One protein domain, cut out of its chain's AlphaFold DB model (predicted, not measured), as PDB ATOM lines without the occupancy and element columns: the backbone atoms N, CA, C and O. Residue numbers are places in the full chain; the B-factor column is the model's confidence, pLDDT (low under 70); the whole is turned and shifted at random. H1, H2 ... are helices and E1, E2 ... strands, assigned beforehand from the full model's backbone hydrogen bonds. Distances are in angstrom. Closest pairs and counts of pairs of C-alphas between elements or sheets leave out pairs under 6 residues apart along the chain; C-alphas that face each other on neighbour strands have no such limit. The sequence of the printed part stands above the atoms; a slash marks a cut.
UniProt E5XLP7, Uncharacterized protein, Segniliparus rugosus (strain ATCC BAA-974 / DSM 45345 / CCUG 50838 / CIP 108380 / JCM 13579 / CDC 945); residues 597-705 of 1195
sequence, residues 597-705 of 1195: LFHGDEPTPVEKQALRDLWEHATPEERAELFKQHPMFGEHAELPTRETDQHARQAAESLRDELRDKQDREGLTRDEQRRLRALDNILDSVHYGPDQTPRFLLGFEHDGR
ATOM      1  N   LEU A 597      38.391  71.043  35.037       81.62
ATOM      2  CA  LEU A 597      37.139  70.275  35.034       81.62
ATOM      3  C   LEU A 597      37.140  69.094  34.033       81.62
ATOM      4  O   LEU A 597      36.468  68.094  34.258       81.62
ATOM      5  N   PHE A 598      37.871  69.230  32.924       84.19
ATOM      6  CA  PHE A 598      38.165  68.202  31.916       84.19
ATOM      7  C   PHE A 598      39.365  68.665  31.064       84.19
ATOM      8  O   PHE A 598      39.860  69.786  31.232       84.19
ATOM      9  N   HIS A 599      39.866  67.826  30.157       77.38
ATOM     10  CA  HIS A 599      41.009  68.144  29.302       77.38
ATOM     11  C   HIS A 599      40.600  68.623  27.899       77.38
ATOM     12  O   HIS A 599      39.967  67.907  27.130       77.38
ATOM     13  N   GLY A 600      41.063  69.818  27.519       75.94
ATOM     14  CA  GLY A 600      40.800  70.422  26.205       75.94
ATOM     15  C   GLY A 600      39.548  71.304  26.180       75.94
ATOM     16  O   GLY A 600      39.052  71.718  27.224       75.94
ATOM     17  N   ASP A 601      39.063  71.617  24.977       65.19
ATOM     18  CA  ASP A 601      37.938  72.545  24.770       65.19
ATOM     19  C   ASP A 601      36.554  71.864  24.931       65.19
ATOM     20  O   ASP A 601      35.552  72.551  25.126       65.19
ATOM     21  N   GLU A 602      36.474  70.527  24.861       70.19
ATOM     22  CA  GLU A 602      35.227  69.741  24.910       70.19
ATOM     23  C   GLU A 602      35.439  68.424  25.697       70.19
ATOM     24  O   GLU A 602      36.413  67.725  25.412       70.19
ATOM     25  N   PRO A 603      34.552  68.040  26.641       80.75
ATOM     26  CA  PRO A 603      34.719  66.824  27.441       80.75
ATOM     27  C   PRO A 603      34.411  65.552  26.637       80.75
ATOM     28  O   PRO A 603      33.354  65.432  26.007       80.75
ATOM     29  N   THR A 604      35.296  64.556  26.712       86.06
ATOM     30  CA  THR A 604      35.063  63.228  26.123       86.06
ATOM     31  C   THR A 604      33.923  62.484  26.836       86.06
ATOM     32  O   THR A 604      33.646  62.759  28.004       86.06
ATOM     33  N   PRO A 605      33.281  61.470  26.215       86.19
ATOM     34  CA  PRO A 605      32.208  60.701  26.860       86.19
ATOM     35  C   PRO A 605      32.583  60.060  28.210       86.19
ATOM     36  O   PRO A 605      31.702  59.814  29.031       86.19
ATOM     37  N   VAL A 606      33.875  59.805  28.451       86.94
ATOM     38  CA  VAL A 606      34.388  59.301  29.735       86.94
ATOM     39  C   VAL A 606      34.437  60.417  30.780       86.94
ATOM     40  O   VAL A 606      33.970  60.218  31.898       86.94
ATOM     41  N   GLU A 607      34.925  61.605  30.419       89.38
ATOM     42  CA  GLU A 607      34.937  62.775  31.310       89.38
ATOM     43  C   GLU A 607      33.516  63.246  31.632       89.38
ATOM     44  O   GLU A 607      33.212  63.501  32.791       89.38
ATOM     45  N   LYS A 608      32.602  63.260  30.650       89.56
ATOM     46  CA  LYS A 608      31.179  63.553  30.892       89.56
ATOM     47  C   LYS A 608      30.560  62.612  31.929       89.56
ATOM     48  O   LYS A 608      29.776  63.057  32.765       89.56
ATOM     49  N   GLN A 609      30.930  61.326  31.914       89.00
ATOM     50  CA  GLN A 609      30.501  60.386  32.949       89.00
ATOM     51  C   GLN A 609      31.167  60.682  34.299       89.00
ATOM     52  O   GLN A 609      30.456  60.779  35.292       89.00
ATOM     53  N   ALA A 610      32.480  60.920  34.336       87.56
ATOM     54  CA  ALA A 610      33.185  61.271  35.572       87.56
ATOM     55  C   ALA A 610      32.633  62.553  36.232       87.56
ATOM     56  O   ALA A 610      32.598  62.650  37.459       87.56
ATOM     57  N   LEU A 611      32.138  63.511  35.438       91.69
ATOM     58  CA  LEU A 611      31.443  64.707  35.922       91.69
ATOM     59  C   LEU A 611      30.061  64.400  36.518       91.69
ATOM     60  O   LEU A 611      29.684  65.025  37.510       91.69
ATOM     61  N   ARG A 612      29.318  63.423  35.977       92.38
ATOM     62  CA  ARG A 612      28.086  62.912  36.613       92.38
ATOM     63  C   ARG A 612      28.390  62.176  37.909       92.38
ATOM     64  O   ARG A 612      27.735  62.443  38.910       92.38
ATOM     65  N   ASP A 613      29.409  61.323  37.913       89.69
ATOM     66  CA  ASP A 613      29.825  60.577  39.102       89.69
ATOM     67  C   ASP A 613      30.246  61.551  40.226       89.69
ATOM     68  O   ASP A 613      29.819  61.408  41.372       89.69
ATOM     69  N   LEU A 614      30.999  62.606  39.891       88.44
ATOM     70  CA  LEU A 614      31.341  63.712  40.796       88.44
ATOM     71  C   LEU A 614      30.096  64.484  41.272       88.44
ATOM     72  O   LEU A 614      29.988  64.785  42.461       88.44
ATOM     73  N   TRP A 615      29.137  64.771  40.386       92.50
ATOM     74  CA  TRP A 615      27.885  65.445  40.751       92.50
ATOM     75  C   TRP A 615      27.053  64.630  41.745       92.50
ATOM     76  O   TRP A 615      26.560  65.181  42.729       92.50
ATOM     77  N   GLU A 616      26.915  63.319  41.525       91.88
ATOM     78  CA  GLU A 616      26.163  62.433  42.417       91.88
ATOM     79  C   GLU A 616      26.742  62.416  43.838       91.88
ATOM     80  O   GLU A 616      25.970  62.449  44.799       91.88
ATOM     81  N   HIS A 617      28.072  62.456  43.977       88.94
ATOM     82  CA  HIS A 617      28.763  62.411  45.272       88.94
ATOM     83  C   HIS A 617      28.897  63.773  45.986       88.94
ATOM     84  O   HIS A 617      29.000  63.787  47.213       88.94
ATOM     85  N   ALA A 618      28.866  64.901  45.266       90.31
ATOM     86  CA  ALA A 618      29.011  66.246  45.839       90.31
ATOM     87  C   ALA A 618      27.852  66.644  46.783       90.31
ATOM     88  O   ALA A 618      26.677  66.411  46.463       90.31
ATOM     89  N   THR A 619      28.151  67.310  47.909       92.31
ATOM     90  CA  THR A 619      27.120  67.852  48.825       92.31
ATOM     91  C   THR A 619      26.353  69.036  48.208       92.31
ATOM     92  O   THR A 619      26.831  69.643  47.251       92.31
ATOM     93  N   PRO A 620      25.175  69.434  48.734       92.12
ATOM     94  CA  PRO A 620      24.438  70.601  48.231       92.12
ATOM     95  C   PRO A 620      25.254  71.905  48.212       92.12
ATOM     96  O   PRO A 620      25.050  72.747  47.339       92.12
ATOM     97  N   GLU A 621      26.183  72.066  49.156       90.00
ATOM     98  CA  GLU A 621      27.104  73.199  49.245       90.00
ATOM     99  C   GLU A 621      28.195  73.123  48.165       90.00
ATOM    100  O   GLU A 621      28.417  74.099  47.450       90.00
ATOM    101  N   GLU A 622      28.822  71.954  47.994       91.81
ATOM    102  CA  GLU A 622      29.824  71.711  46.944       91.81
ATOM    103  C   GLU A 622      29.210  71.877  45.542       91.81
ATOM    104  O   GLU A 622      29.808  72.506  44.674       91.81
ATOM    105  N   ARG A 623      27.969  71.414  45.333       93.75
ATOM    106  CA  ARG A 623      27.190  71.610  44.096       93.75
ATOM    107  C   ARG A 623      26.903  73.081  43.786       93.75
ATOM    108  O   ARG A 623      26.929  73.475  42.619       93.75
ATOM    109  N   ALA A 624      26.625  73.890  44.809       92.31
ATOM    110  CA  ALA A 624      26.399  75.322  44.641       92.31
ATOM    111  C   ALA A 624      27.694  76.061  44.262       92.31
ATOM    112  O   ALA A 624      27.667  76.911  43.372       92.31
ATOM    113  N   GLU A 625      28.826  75.708  44.879       91.88
ATOM    114  CA  GLU A 625      30.129  76.293  44.544       91.88
ATOM    115  C   GLU A 625      30.630  75.821  43.163       91.88
ATOM    116  O   GLU A 625      31.086  76.648  42.376       91.88
ATOM    117  N   LEU A 626      30.431  74.545  42.797       92.25
ATOM    118  CA  LEU A 626      30.704  74.021  41.446       92.25
ATOM    119  C   LEU A 626      30.020  74.860  40.361       92.25
ATOM    120  O   LEU A 626      30.679  75.299  39.423       92.25
ATOM    121  N   PHE A 627      28.717  75.131  40.487       93.88
ATOM    122  CA  PHE A 627      27.995  75.966  39.517       93.88
ATOM    123  C   PHE A 627      28.376  77.452  39.587       93.88
ATOM    124  O   PHE A 627      28.199  78.172  38.606       93.88
ATOM    125  N   LYS A 628      28.908  77.935  40.714       92.81
ATOM    126  CA  LYS A 628      29.401  79.313  40.856       92.81
ATOM    127  C   LYS A 628      30.734  79.519  40.128       92.81
ATOM    128  O   LYS A 628      30.901  80.534  39.449       92.81
ATOM    129  N   GLN A 629      31.649  78.554  40.242       90.62
ATOM    130  CA  GLN A 629      32.947  78.546  39.556       90.62
ATOM    131  C   GLN A 629      32.821  78.129  38.080       90.62
ATOM    132  O   GLN A 629      33.478  78.700  37.210       90.62
ATOM    133  N   HIS A 630      31.928  77.182  37.783       92.38
ATOM    134  CA  HIS A 630      31.680  76.630  36.451       92.38
ATOM    135  C   HIS A 630      30.172  76.647  36.121       92.38
ATOM    136  O   HIS A 630      29.515  75.606  36.170       92.38
ATOM    137  N   PRO A 631      29.573  77.783  35.713       94.00
ATOM    138  CA  PRO A 631      28.122  77.860  35.494       94.00
ATOM    139  C   PRO A 631      27.626  77.182  34.204       94.00
ATOM    140  O   PRO A 631      26.432  77.203  33.906       94.00
ATOM    141  N   MET A 632      28.537  76.544  33.462       93.56
ATOM    142  CA  MET A 632      28.256  75.592  32.385       93.56
ATOM    143  C   MET A 632      28.336  74.118  32.850       93.56
ATOM    144  O   MET A 632      28.178  73.220  32.029       93.56
ATOM    145  N   PHE A 633      28.565  73.823  34.140       94.38
ATOM    146  CA  PHE A 633      28.764  72.452  34.646       94.38
ATOM    147  C   PHE A 633      27.646  71.485  34.220       94.38
ATOM    148  O   PHE A 633      27.929  70.405  33.706       94.38
ATOM    149  N   GLY A 634      26.379  71.889  34.365       93.88
ATOM    150  CA  GLY A 634      25.231  71.058  33.980       93.88
ATOM    151  C   GLY A 634      25.123  70.767  32.480       93.88
ATOM    152  O   GLY A 634      24.486  69.788  32.098       93.88
ATOM    153  N   GLU A 635      25.777  71.567  31.639       92.56
ATOM    154  CA  GLU A 635      25.931  71.295  30.211       92.56
ATOM    155  C   GLU A 635      27.013  70.225  29.979       92.56
ATOM    156  O   GLU A 635      26.760  69.222  29.314       92.56
ATOM    157  N   HIS A 636      28.196  70.393  30.582       91.69
ATOM    158  CA  HIS A 636      29.336  69.479  30.423       91.69
ATOM    159  C   HIS A 636      29.099  68.085  31.026       91.69
ATOM    160  O   HIS A 636      29.548  67.091  30.461       91.69
ATOM    161  N   ALA A 637      28.372  68.004  32.142       93.25
ATOM    162  CA  ALA A 637      27.981  66.750  32.789       93.25
ATOM    163  C   ALA A 637      26.702  66.120  32.190       93.25
ATOM    164  O   ALA A 637      26.296  65.033  32.595       93.25
ATOM    165  N   GLU A 638      26.048  66.778  31.227       94.62
ATOM    166  CA  GLU A 638      24.768  66.346  30.639       94.62
ATOM    167  C   GLU A 638      23.643  66.184  31.683       94.62
ATOM    168  O   GLU A 638      22.849  65.246  31.633       94.62
ATOM    169  N   LEU A 639      23.564  67.109  32.650       95.56
ATOM    170  CA  LEU A 639      22.554  67.072  33.714       95.56
ATOM    171  C   LEU A 639      21.148  67.432  33.200       95.56
ATOM    172  O   LEU A 639      21.019  68.275  32.298       95.56
ATOM    173  N   PRO A 640      20.083  66.886  33.824       96.81
ATOM    174  CA  PRO A 640      18.702  67.272  33.554       96.81
ATOM    175  C   PRO A 640      18.473  68.782  33.669       96.81
ATOM    176  O   PRO A 640      18.954  69.440  34.593       96.81
ATOM    177  N   THR A 641      17.667  69.328  32.763       96.69
ATOM    178  CA  THR A 641      17.330  70.753  32.650       96.69
ATOM    179  C   THR A 641      16.874  71.379  33.969       96.69
ATOM    180  O   THR A 641      17.230  72.522  34.243       96.69
ATOM    181  N   ARG A 642      16.127  70.654  34.813       95.81
ATOM    182  CA  ARG A 642      15.670  71.179  36.115       95.81
ATOM    183  C   ARG A 642      16.786  71.327  37.149       95.81
ATOM    184  O   ARG A 642      16.784  72.310  37.883       95.81
ATOM    185  N   GLU A 643      17.718  70.378  37.199       95.19
ATOM    186  CA  GLU A 643      18.886  70.449  38.090       95.19
ATOM    187  C   GLU A 643      19.794  71.603  37.644       95.19
ATOM    188  O   GLU A 643      20.173  72.458  38.445       95.19
ATOM    189  N   THR A 644      20.054  71.680  36.334       96.19
ATOM    190  CA  THR A 644      20.842  72.750  35.717       96.19
ATOM    191  C   THR A 644      20.218  74.130  35.946       96.19
ATOM    192  O   THR A 644      20.929  75.034  36.368       96.19
ATOM    193  N   ASP A 645      18.904  74.294  35.755       97.38
ATOM    194  CA  ASP A 645      18.201  75.564  35.994       97.38
ATOM    195  C   ASP A 645      18.289  76.021  37.452       97.38
ATOM    196  O   ASP A 645      18.629  77.174  37.716       97.38
ATOM    197  N   GLN A 646      18.037  75.117  38.406       95.94
ATOM    198  CA  GLN A 646      18.107  75.430  39.832       95.94
ATOM    199  C   GLN A 646      19.492  75.967  40.218       95.94
ATOM    200  O   GLN A 646      19.601  77.036  40.825       95.94
ATOM    201  N   HIS A 647      20.552  75.248  39.843       97.19
ATOM    202  CA  HIS A 647      21.909  75.592  40.254       97.19
ATOM    203  C   HIS A 647      22.526  76.728  39.419       97.19
ATOM    204  O   HIS A 647      23.223  77.574  39.982       97.19
ATOM    205  N   ALA A 648      22.203  76.849  38.126       96.81
ATOM    206  CA  ALA A 648      22.624  77.991  37.314       96.81
ATOM    207  C   ALA A 648      21.939  79.296  37.758       96.81
ATOM    208  O   ALA A 648      22.603  80.330  37.835       96.81
ATOM    209  N   ARG A 649      20.646  79.271  38.124       96.56
ATOM    210  CA  ARG A 649      19.985  80.435  38.747       96.56
ATOM    211  C   ARG A 649      20.673  80.813  40.054       96.56
ATOM    212  O   ARG A 649      21.066  81.964  40.205       96.56
ATOM    213  N   GLN A 650      20.881  79.853  40.958       96.62
ATOM    214  CA  GLN A 650      21.535  80.090  42.251       96.62
ATOM    215  C   GLN A 650      22.937  80.709  42.090       96.62
ATOM    216  O   GLN A 650      23.270  81.671  42.784       96.62
ATOM    217  N   ALA A 651      23.738  80.206  41.147       97.06
ATOM    218  CA  ALA A 651      25.049  80.760  40.818       97.06
ATOM    219  C   ALA A 651      24.962  82.184  40.248       97.06
ATOM    220  O   ALA A 651      25.700  83.070  40.683       97.06
ATOM    221  N   ALA A 652      24.043  82.432  39.309       96.69
ATOM    222  CA  ALA A 652      23.849  83.756  38.725       96.69
ATOM    223  C   ALA A 652      23.390  84.789  39.769       96.69
ATOM    224  O   ALA A 652      23.885  85.915  39.771       96.69
ATOM    225  N   GLU A 653      22.488  84.412  40.679       96.94
ATOM    226  CA  GLU A 653      22.033  85.272  41.776       96.94
ATOM    227  C   GLU A 653      23.148  85.553  42.789       96.94
ATOM    228  O   GLU A 653      23.363  86.713  43.140       96.94
ATOM    229  N   SER A 654      23.915  84.532  43.189       96.50
ATOM    230  CA  SER A 654      25.060  84.702  44.094       96.50
ATOM    231  C   SER A 654      26.113  85.648  43.511       96.50
ATOM    232  O   SER A 654      26.525  86.584  44.193       96.50
ATOM    233  N   LEU A 655      26.512  85.460  42.248       95.81
ATOM    234  CA  LEU A 655      27.499  86.319  41.584       95.81
ATOM    235  C   LEU A 655      26.975  87.751  41.367       95.81
ATOM    236  O   LEU A 655      27.737  88.713  41.457       95.81
ATOM    237  N   ARG A 656      25.672  87.912  41.093       96.25
ATOM    238  CA  ARG A 656      25.011  89.221  40.950       96.25
ATOM    239  C   ARG A 656      25.050  89.991  42.264       96.25
ATOM    240  O   ARG A 656      25.387  91.175  42.273       96.25
ATOM    241  N   ASP A 657      24.708  89.333  43.366       97.12
ATOM    242  CA  ASP A 657      24.594  89.994  44.661       97.12
ATOM    243  C   ASP A 657      25.971  90.247  45.300       97.12
ATOM    244  O   ASP A 657      26.172  91.320  45.862       97.12
ATOM    245  N   GLU A 658      26.978  89.392  45.073       95.69
ATOM    246  CA  GLU A 658      28.384  89.698  45.404       95.69
ATOM    247  C   GLU A 658      28.902  90.953  44.674       95.69
ATOM    248  O   GLU A 658      29.593  91.789  45.270       95.69
ATOM    249  N   LEU A 659      28.542  91.129  43.397       95.69
ATOM    250  CA  LEU A 659      28.885  92.331  42.630       95.69
ATOM    251  C   LEU A 659      28.135  93.576  43.127       95.69
ATOM    252  O   LEU A 659      28.722  94.657  43.156       95.69
ATOM    253  N   ARG A 660      26.881  93.453  43.573       96.62
ATOM    254  CA  ARG A 660      26.127  94.563  44.190       96.62
ATOM    255  C   ARG A 660      26.712  94.956  45.550       96.62
ATOM    256  O   ARG A 660      26.999  96.131  45.770       96.62
ATOM    257  N   ASP A 661      27.021  93.985  46.405       96.62
ATOM    258  CA  ASP A 661      27.704  94.215  47.682       96.62
ATOM    259  C   ASP A 661      29.081  94.868  47.488       96.62
ATOM    260  O   ASP A 661      29.522  95.662  48.322       96.62
ATOM    261  N   LYS A 662      29.802  94.545  46.407       95.25
ATOM    262  CA  LYS A 662      31.051  95.241  46.061       95.25
ATOM    263  C   LYS A 662      30.796  96.652  45.519       95.25
ATOM    264  O   LYS A 662      31.515  97.578  45.897       95.25
ATOM    265  N   GLN A 663      29.758  96.845  44.703       94.50
ATOM    266  CA  GLN A 663      29.359  98.159  44.191       94.50
ATOM    267  C   GLN A 663      29.105  99.166  45.321       94.50
ATOM    268  O   GLN A 663      29.585 100.297  45.229       94.50
ATOM    269  N   ASP A 664      28.422  98.748  46.387       93.38
ATOM    270  CA  ASP A 664      28.075  99.612  47.522       93.38
ATOM    271  C   ASP A 664      29.249  99.867  48.492       93.38
ATOM    272  O   ASP A 664      29.276 100.899  49.166       93.38
ATOM    273  N   ARG A 665      30.237  98.960  48.562       94.38
ATOM    274  CA  ARG A 665      31.417  99.086  49.447       94.38
ATOM    275  C   ARG A 665      32.606  99.803  48.803       94.38
ATOM    276  O   ARG A 665      33.242 100.637  49.444       94.38
ATOM    277  N   GLU A 666      32.930  99.442  47.566       93.81
ATOM    278  CA  GLU A 666      34.192  99.789  46.888       93.81
ATOM    279  C   GLU A 666      33.968 100.436  45.511       93.81
ATOM    280  O   GLU A 666      34.853 101.114  44.986       93.81
ATOM    281  N   GLY A 667      32.779 100.248  44.932       89.25
ATOM    282  CA  GLY A 667      32.515 100.500  43.520       89.25
ATOM    283  C   GLY A 667      32.987  99.345  42.631       89.25
ATOM    284  O   GLY A 667      33.753  98.475  43.041       89.25
ATOM    285  N   LEU A 668      32.515  99.334  41.382       89.44
ATOM    286  CA  LEU A 668      32.845  98.297  40.400       89.44
ATOM    287  C   LEU A 668      33.730  98.830  39.274       89.44
ATOM    288  O   LEU A 668      33.488  99.917  38.739       89.44
ATOM    289  N   THR A 669      34.692  98.014  38.845       89.81
ATOM    290  CA  THR A 669      35.424  98.209  37.588       89.81
ATOM    291  C   THR A 669      34.488  98.121  36.378       89.81
ATOM    292  O   THR A 669      33.361  97.632  36.452       89.81
ATOM    293  N   ARG A 670      34.956  98.577  35.209       81.69
ATOM    294  CA  ARG A 670      34.159  98.561  33.970       81.69
ATOM    295  C   ARG A 670      33.721  97.149  33.549       81.69
ATOM    296  O   ARG A 670      32.682  97.015  32.902       81.69
ATOM    297  N   ASP A 671      34.495  96.128  33.903       79.56
ATOM    298  CA  ASP A 671      34.232  94.727  33.568       79.56
ATOM    299  C   ASP A 671      33.292  94.059  34.568       79.56
ATOM    300  O   ASP A 671      32.330  93.416  34.159       79.56
ATOM    301  N   GLU A 672      33.444  94.335  35.859       87.56
ATOM    302  CA  GLU A 672      32.452  93.947  36.869       87.56
ATOM    303  C   GLU A 672      31.081  94.586  36.592       87.56
ATOM    304  O   GLU A 672      30.056  93.917  36.677       87.56
ATOM    305  N   GLN A 673      31.045  95.848  36.144       86.75
ATOM    306  CA  GLN A 673      29.811  96.497  35.684       86.75
ATOM    307  C   GLN A 673      29.208  95.837  34.430       86.75
ATOM    308  O   GLN A 673      27.993  95.898  34.244       86.75
ATOM    309  N   ARG A 674      30.022  95.245  33.539       82.62
ATOM    310  CA  ARG A 674      29.515  94.428  32.417       82.62
ATOM    311  C   ARG A 674      28.909  93.132  32.946       82.62
ATOM    312  O   ARG A 674      27.760  92.847  32.631       82.62
ATOM    313  N   ARG A 675      29.655  92.402  33.781       86.62
ATOM    314  CA  ARG A 675      29.260  91.110  34.355       86.62
ATOM    315  C   ARG A 675      27.977  91.221  35.183       86.62
ATOM    316  O   ARG A 675      27.086  90.403  35.003       86.62
ATOM    317  N   LEU A 676      27.819  92.283  35.979       89.94
ATOM    318  CA  LEU A 676      26.577  92.566  36.707       89.94
ATOM    319  C   LEU A 676      25.381  92.749  35.754       89.94
ATOM    320  O   LEU A 676      24.378  92.063  35.911       89.94
ATOM    321  N   ARG A 677      25.508  93.583  34.706       86.81
ATOM    322  CA  ARG A 677      24.441  93.751  33.696       86.81
ATOM    323  C   ARG A 677      24.153  92.478  32.897       86.81
ATOM    324  O   ARG A 677      23.024  92.286  32.461       86.81
ATOM    325  N   ALA A 678      25.152  91.626  32.673       87.00
ATOM    326  CA  ALA A 678      24.944  90.331  32.038       87.00
ATOM    327  C   ALA A 678      24.110  89.405  32.934       87.00
ATOM    328  O   ALA A 678      23.127  88.840  32.464       87.00
ATOM    329  N   LEU A 679      24.444  89.315  34.225       92.38
ATOM    330  CA  LEU A 679      23.713  88.510  35.207       92.38
ATOM    331  C   LEU A 679      22.285  89.021  35.441       92.38
ATOM    332  O   LEU A 679      21.353  88.220  35.427       92.38
ATOM    333  N   ASP A 680      22.101  90.341  35.581       90.44
ATOM    334  CA  ASP A 680      20.775  90.972  35.634       90.44
ATOM    335  C   ASP A 680      19.951  90.593  34.386       90.44
ATOM    336  O   ASP A 680      18.840  90.079  34.511       90.44
ATOM    337  N   ASN A 681      20.516  90.744  33.179       87.44
ATOM    338  CA  ASN A 681      19.820  90.403  31.938       87.44
ATOM    339  C   ASN A 681      19.465  88.911  31.832       87.44
ATOM    340  O   ASN A 681      18.359  88.584  31.399       87.44
ATOM    341  N   ILE A 682      20.385  88.014  32.203       90.62
ATOM    342  CA  ILE A 682      20.171  86.562  32.167       90.62
ATOM    343  C   ILE A 682      19.007  86.184  33.087       90.62
ATOM    344  O   ILE A 682      18.079  85.508  32.644       90.62
ATOM    345  N   LEU A 683      19.008  86.671  34.329       92.31
ATOM    346  CA  LEU A 683      17.973  86.362  35.320       92.31
ATOM    347  C   LEU A 683      16.604  86.950  34.946       92.31
ATOM    348  O   LEU A 683      15.597  86.251  35.069       92.31
ATOM    349  N   ASP A 684      16.568  88.171  34.404       89.75
ATOM    350  CA  ASP A 684      15.354  88.771  33.832       89.75
ATOM    351  C   ASP A 684      14.809  87.951  32.644       89.75
ATOM    352  O   ASP A 684      13.593  87.817  32.486       89.75
ATOM    353  N   SER A 685      15.681  87.357  31.818       86.31
ATOM    354  CA  SER A 685      15.257  86.583  30.639       86.31
ATOM    355  C   SER A 685      14.517  85.299  31.018       86.31
ATOM    356  O   SER A 685      13.494  84.963  30.412       86.31
ATOM    357  N   VAL A 686      14.970  84.628  32.083       91.06
ATOM    358  CA  VAL A 686      14.360  83.406  32.624       91.06
ATOM    359  C   VAL A 686      13.336  83.682  33.734       91.06
ATOM    360  O   VAL A 686      12.895  82.753  34.418       91.06
ATOM    361  N   HIS A 687      12.918  84.939  33.912       89.19
ATOM    362  CA  HIS A 687      11.755  85.298  34.719       89.19
ATOM    363  C   HIS A 687      10.454  85.006  33.951       89.19
ATOM    364  O   HIS A 687      10.341  85.303  32.760       89.19
ATOM    365  N   TYR A 688       9.458  84.430  34.628       85.62
ATOM    366  CA  TYR A 688       8.144  84.130  34.053       85.62
ATOM    367  C   TYR A 688       7.033  84.232  35.109       85.62
ATOM    368  O   TYR A 688       7.248  83.971  36.293       85.62
ATOM    369  N   GLY A 689       5.839  84.641  34.677       85.12
ATOM    370  CA  GLY A 689       4.636  84.699  35.512       85.12
ATOM    371  C   GLY A 689       3.936  83.337  35.658       85.12
ATOM    372  O   GLY A 689       4.206  82.424  34.882       85.12
ATOM    373  N   PRO A 690       2.992  83.188  36.609       81.38
ATOM    374  CA  PRO A 690       2.315  81.912  36.873       81.38
ATOM    375  C   PRO A 690       1.462  81.403  35.698       81.38
ATOM    376  O   PRO A 690       1.256  80.199  35.581       81.38
ATOM    377  N   ASP A 691       0.998  82.306  34.829       84.62
ATOM    378  CA  ASP A 691       0.204  82.003  33.630       84.62
ATOM    379  C   ASP A 691       1.064  81.913  32.347       84.62
ATOM    380  O   ASP A 691       0.538  81.996  31.239       84.62
ATOM    381  N   GLN A 692       2.394  81.814  32.471       86.06
ATOM    382  CA  GLN A 692       3.338  81.728  31.348       86.06
ATOM    383  C   GLN A 692       4.073  80.385  31.337       86.06
ATOM    384  O   GLN A 692       4.354  79.813  32.391       86.06
ATOM    385  N   THR A 693       4.444  79.912  30.143       90.31
ATOM    386  CA  THR A 693       5.292  78.724  29.980       90.31
ATOM    387  C   THR A 693       6.588  78.877  30.787       90.31
ATOM    388  O   THR A 693       7.267  79.900  30.634       90.31
ATOM    389  N   PRO A 694       6.959  77.886  31.625       93.31
ATOM    390  CA  PRO A 694       8.190  77.932  32.403       93.31
ATOM    391  C   PRO A 694       9.426  78.157  31.535       93.31
ATOM    392  O   PRO A 694       9.544  77.600  30.439       93.31
ATOM    393  N   ARG A 695      10.355  78.962  32.056       94.44
ATOM    394  CA  ARG A 695      11.648  79.245  31.428       94.44
ATOM    395  C   ARG A 695      12.782  78.647  32.242       94.44
ATOM    396  O   ARG A 695      12.690  78.612  33.467       94.44
ATOM    397  N   PHE A 696      13.851  78.239  31.569       96.31
ATOM    398  CA  PHE A 696      14.990  77.556  32.181       96.31
ATOM    399  C   PHE A 696      16.320  78.179  31.745       96.31
ATOM    400  O   PHE A 696      16.469  78.571  30.589       96.31
ATOM    401  N   LEU A 697      17.287  78.244  32.655       96.94
ATOM    402  CA  LEU A 697      18.677  78.620  32.410       96.94
ATOM    403  C   LEU A 697      19.522  77.343  32.306       96.94
ATOM    404  O   LEU A 697      19.800  76.697  33.309       96.94
ATOM    405  N   LEU A 698      19.927  76.964  31.094       96.00
ATOM    406  CA  LEU A 698      20.693  75.732  30.850       96.00
ATOM    407  C   LEU A 698      22.210  75.917  31.038       96.00
ATOM    408  O   LEU A 698      22.967  74.958  30.937       96.00
ATOM    409  N   GLY A 699      22.652  77.145  31.305       95.38
ATOM    410  CA  GLY A 699      24.037  77.491  31.611       95.38
ATOM    411  C   GLY A 699      24.360  78.927  31.208       95.38
ATOM    412  O   GLY A 699      23.660  79.528  30.383       95.38
ATOM    413  N   PHE A 700      25.416  79.490  31.791       94.56
ATOM    414  CA  PHE A 700      25.939  80.790  31.375       94.56
ATOM    415  C   PHE A 700      27.452  80.918  31.543       94.56
ATOM    416  O   PHE A 700      28.098  80.228  32.327       94.56
ATOM    417  N   GLU A 701      27.995  81.872  30.804       89.38
ATOM    418  CA  GLU A 701      29.402  82.230  30.764       89.38
ATOM    419  C   GLU A 701      29.628  83.573  31.452       89.38
ATOM    420  O   GLU A 701      28.765  84.456  31.475       89.38
ATOM    421  N   HIS A 702      30.829  83.778  31.988       81.69
ATOM    422  CA  HIS A 702      31.166  85.014  32.699       81.69
ATOM    423  C   HIS A 702      31.243  86.265  31.796       81.69
ATOM    424  O   HIS A 702      31.277  87.383  32.313       81.69
ATOM    425  N   ASP A 703      31.235  86.094  30.467       77.25
ATOM    426  CA  ASP A 703      31.127  87.173  29.472       77.25
ATOM    427  C   ASP A 703      29.673  87.542  29.103       77.25
ATOM    428  O   ASP A 703      29.448  88.509  28.369       77.25
ATOM    429  N   GLY A 704      28.687  86.805  29.625       79.19
ATOM    430  CA  GLY A 704      27.264  87.006  29.364       79.19
ATOM    431  C   GLY A 704      26.683  86.188  28.209       79.19
ATOM    432  O   GLY A 704      25.507  86.368  27.896       79.19
ATOM    433  N   ARG A 705      27.439  85.283  27.572       88.62
ATOM    434  CA  ARG A 705      26.814  84.211  26.779       88.62
ATOM    435  C   ARG A 705      25.979  83.310  27.695       88.62
ATOM    436  O   ARG A 705      26.327  83.090  28.852       88.62
TER     437      ARG A 705
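Overview. This is residues 597 to 705 of the 1195 residues of an uncharacterized protein of Segniliparus rugosus (strain ATCC BAA-974 / DSM 45345 / CCUG 50838 / CIP 108380 / JCM 13579 / CDC 945) (UniProt E5XLP7). One long helix, H4, runs through the middle, and H5 folds back across it as a helical hairpin, while H2 crosses it steeply from another side. The short H3 packs at H4's beginning, H1 is set farther out near H2 and H3, and the lone strand E1 crosses H4 near Asp 645, with a loop, residues 688 to 693, sticking out before it. The 109 printed residues have five named helices and one named strand, in the order H1, H2, H3, H4, H5, E1, and the class is mostly helix. The whole is compact, with a radius of gyration of the C-alphas of 15.1 A and spans of 43 by 38 by 26 A.

Along the chain. Find C-alpha 641 at (17.330, 70.753, 32.650); from there H4, residues 641 to 665, runs 35.8 A to C-alpha 665 at (31.417, 99.086, 49.447). After it comes H5, residues 670 to 685, 22.6 A long, and then E1, residues 695 to 700, 14.4 A. Before H4 look for H3, residues 633 to 636, 5.2 A, and H2, residues 620 to 629, 14.5 A. H1, residues 605 to 617, begins at (32.208, 60.701, 26.860) and is 18.8 A long.

Arrangement. Start at H4, the hub, which touches three helices. Its residues 649 to 660 touch H5, closest at the C-alphas of Arg 656 and Leu 676, 5.6 A apart; the two form a helical hairpin, opposite ways at a steep tilt of 40 degrees. Its residues 647 to 655 touch H2, closest at the C-alphas of Lys 628 and Ala 651, 4.6 A; they run the same way at a steep tilt of 67 degrees, only just short of about perpendicular. Its residues 643 to 644 touch H3, closest at the C-alphas of Gly 634 and Thr 644, 5.0 A. E1 pairs with no named strand; it has 16 pairs of C-alphas within 8 A of H4, the closest being those of Asp 645 and Leu 697, 4.7 A apart. H5 and E1 are near each other, with 10 pairs of C-alphas within 10 A. H1 and H2 are close but not clearly touching, with the C-alphas of Trp 615 and Arg 623 closest at 7.0 A; H1 and H4 are apart. In H1, H2, H4 and H5 every O i to N i+4 pair is within hydrogen-bond range; H3 is too short for such a pair.

Size, cuts and confidence. The two C-alphas farthest apart are those of Pro 605 and Arg 665, 44.5 A. The printed part has no cut and no long link; H5 to E1, nine residues, is short. The mean pLDDT of the printed part is 90.5, and residue 601 is under 70.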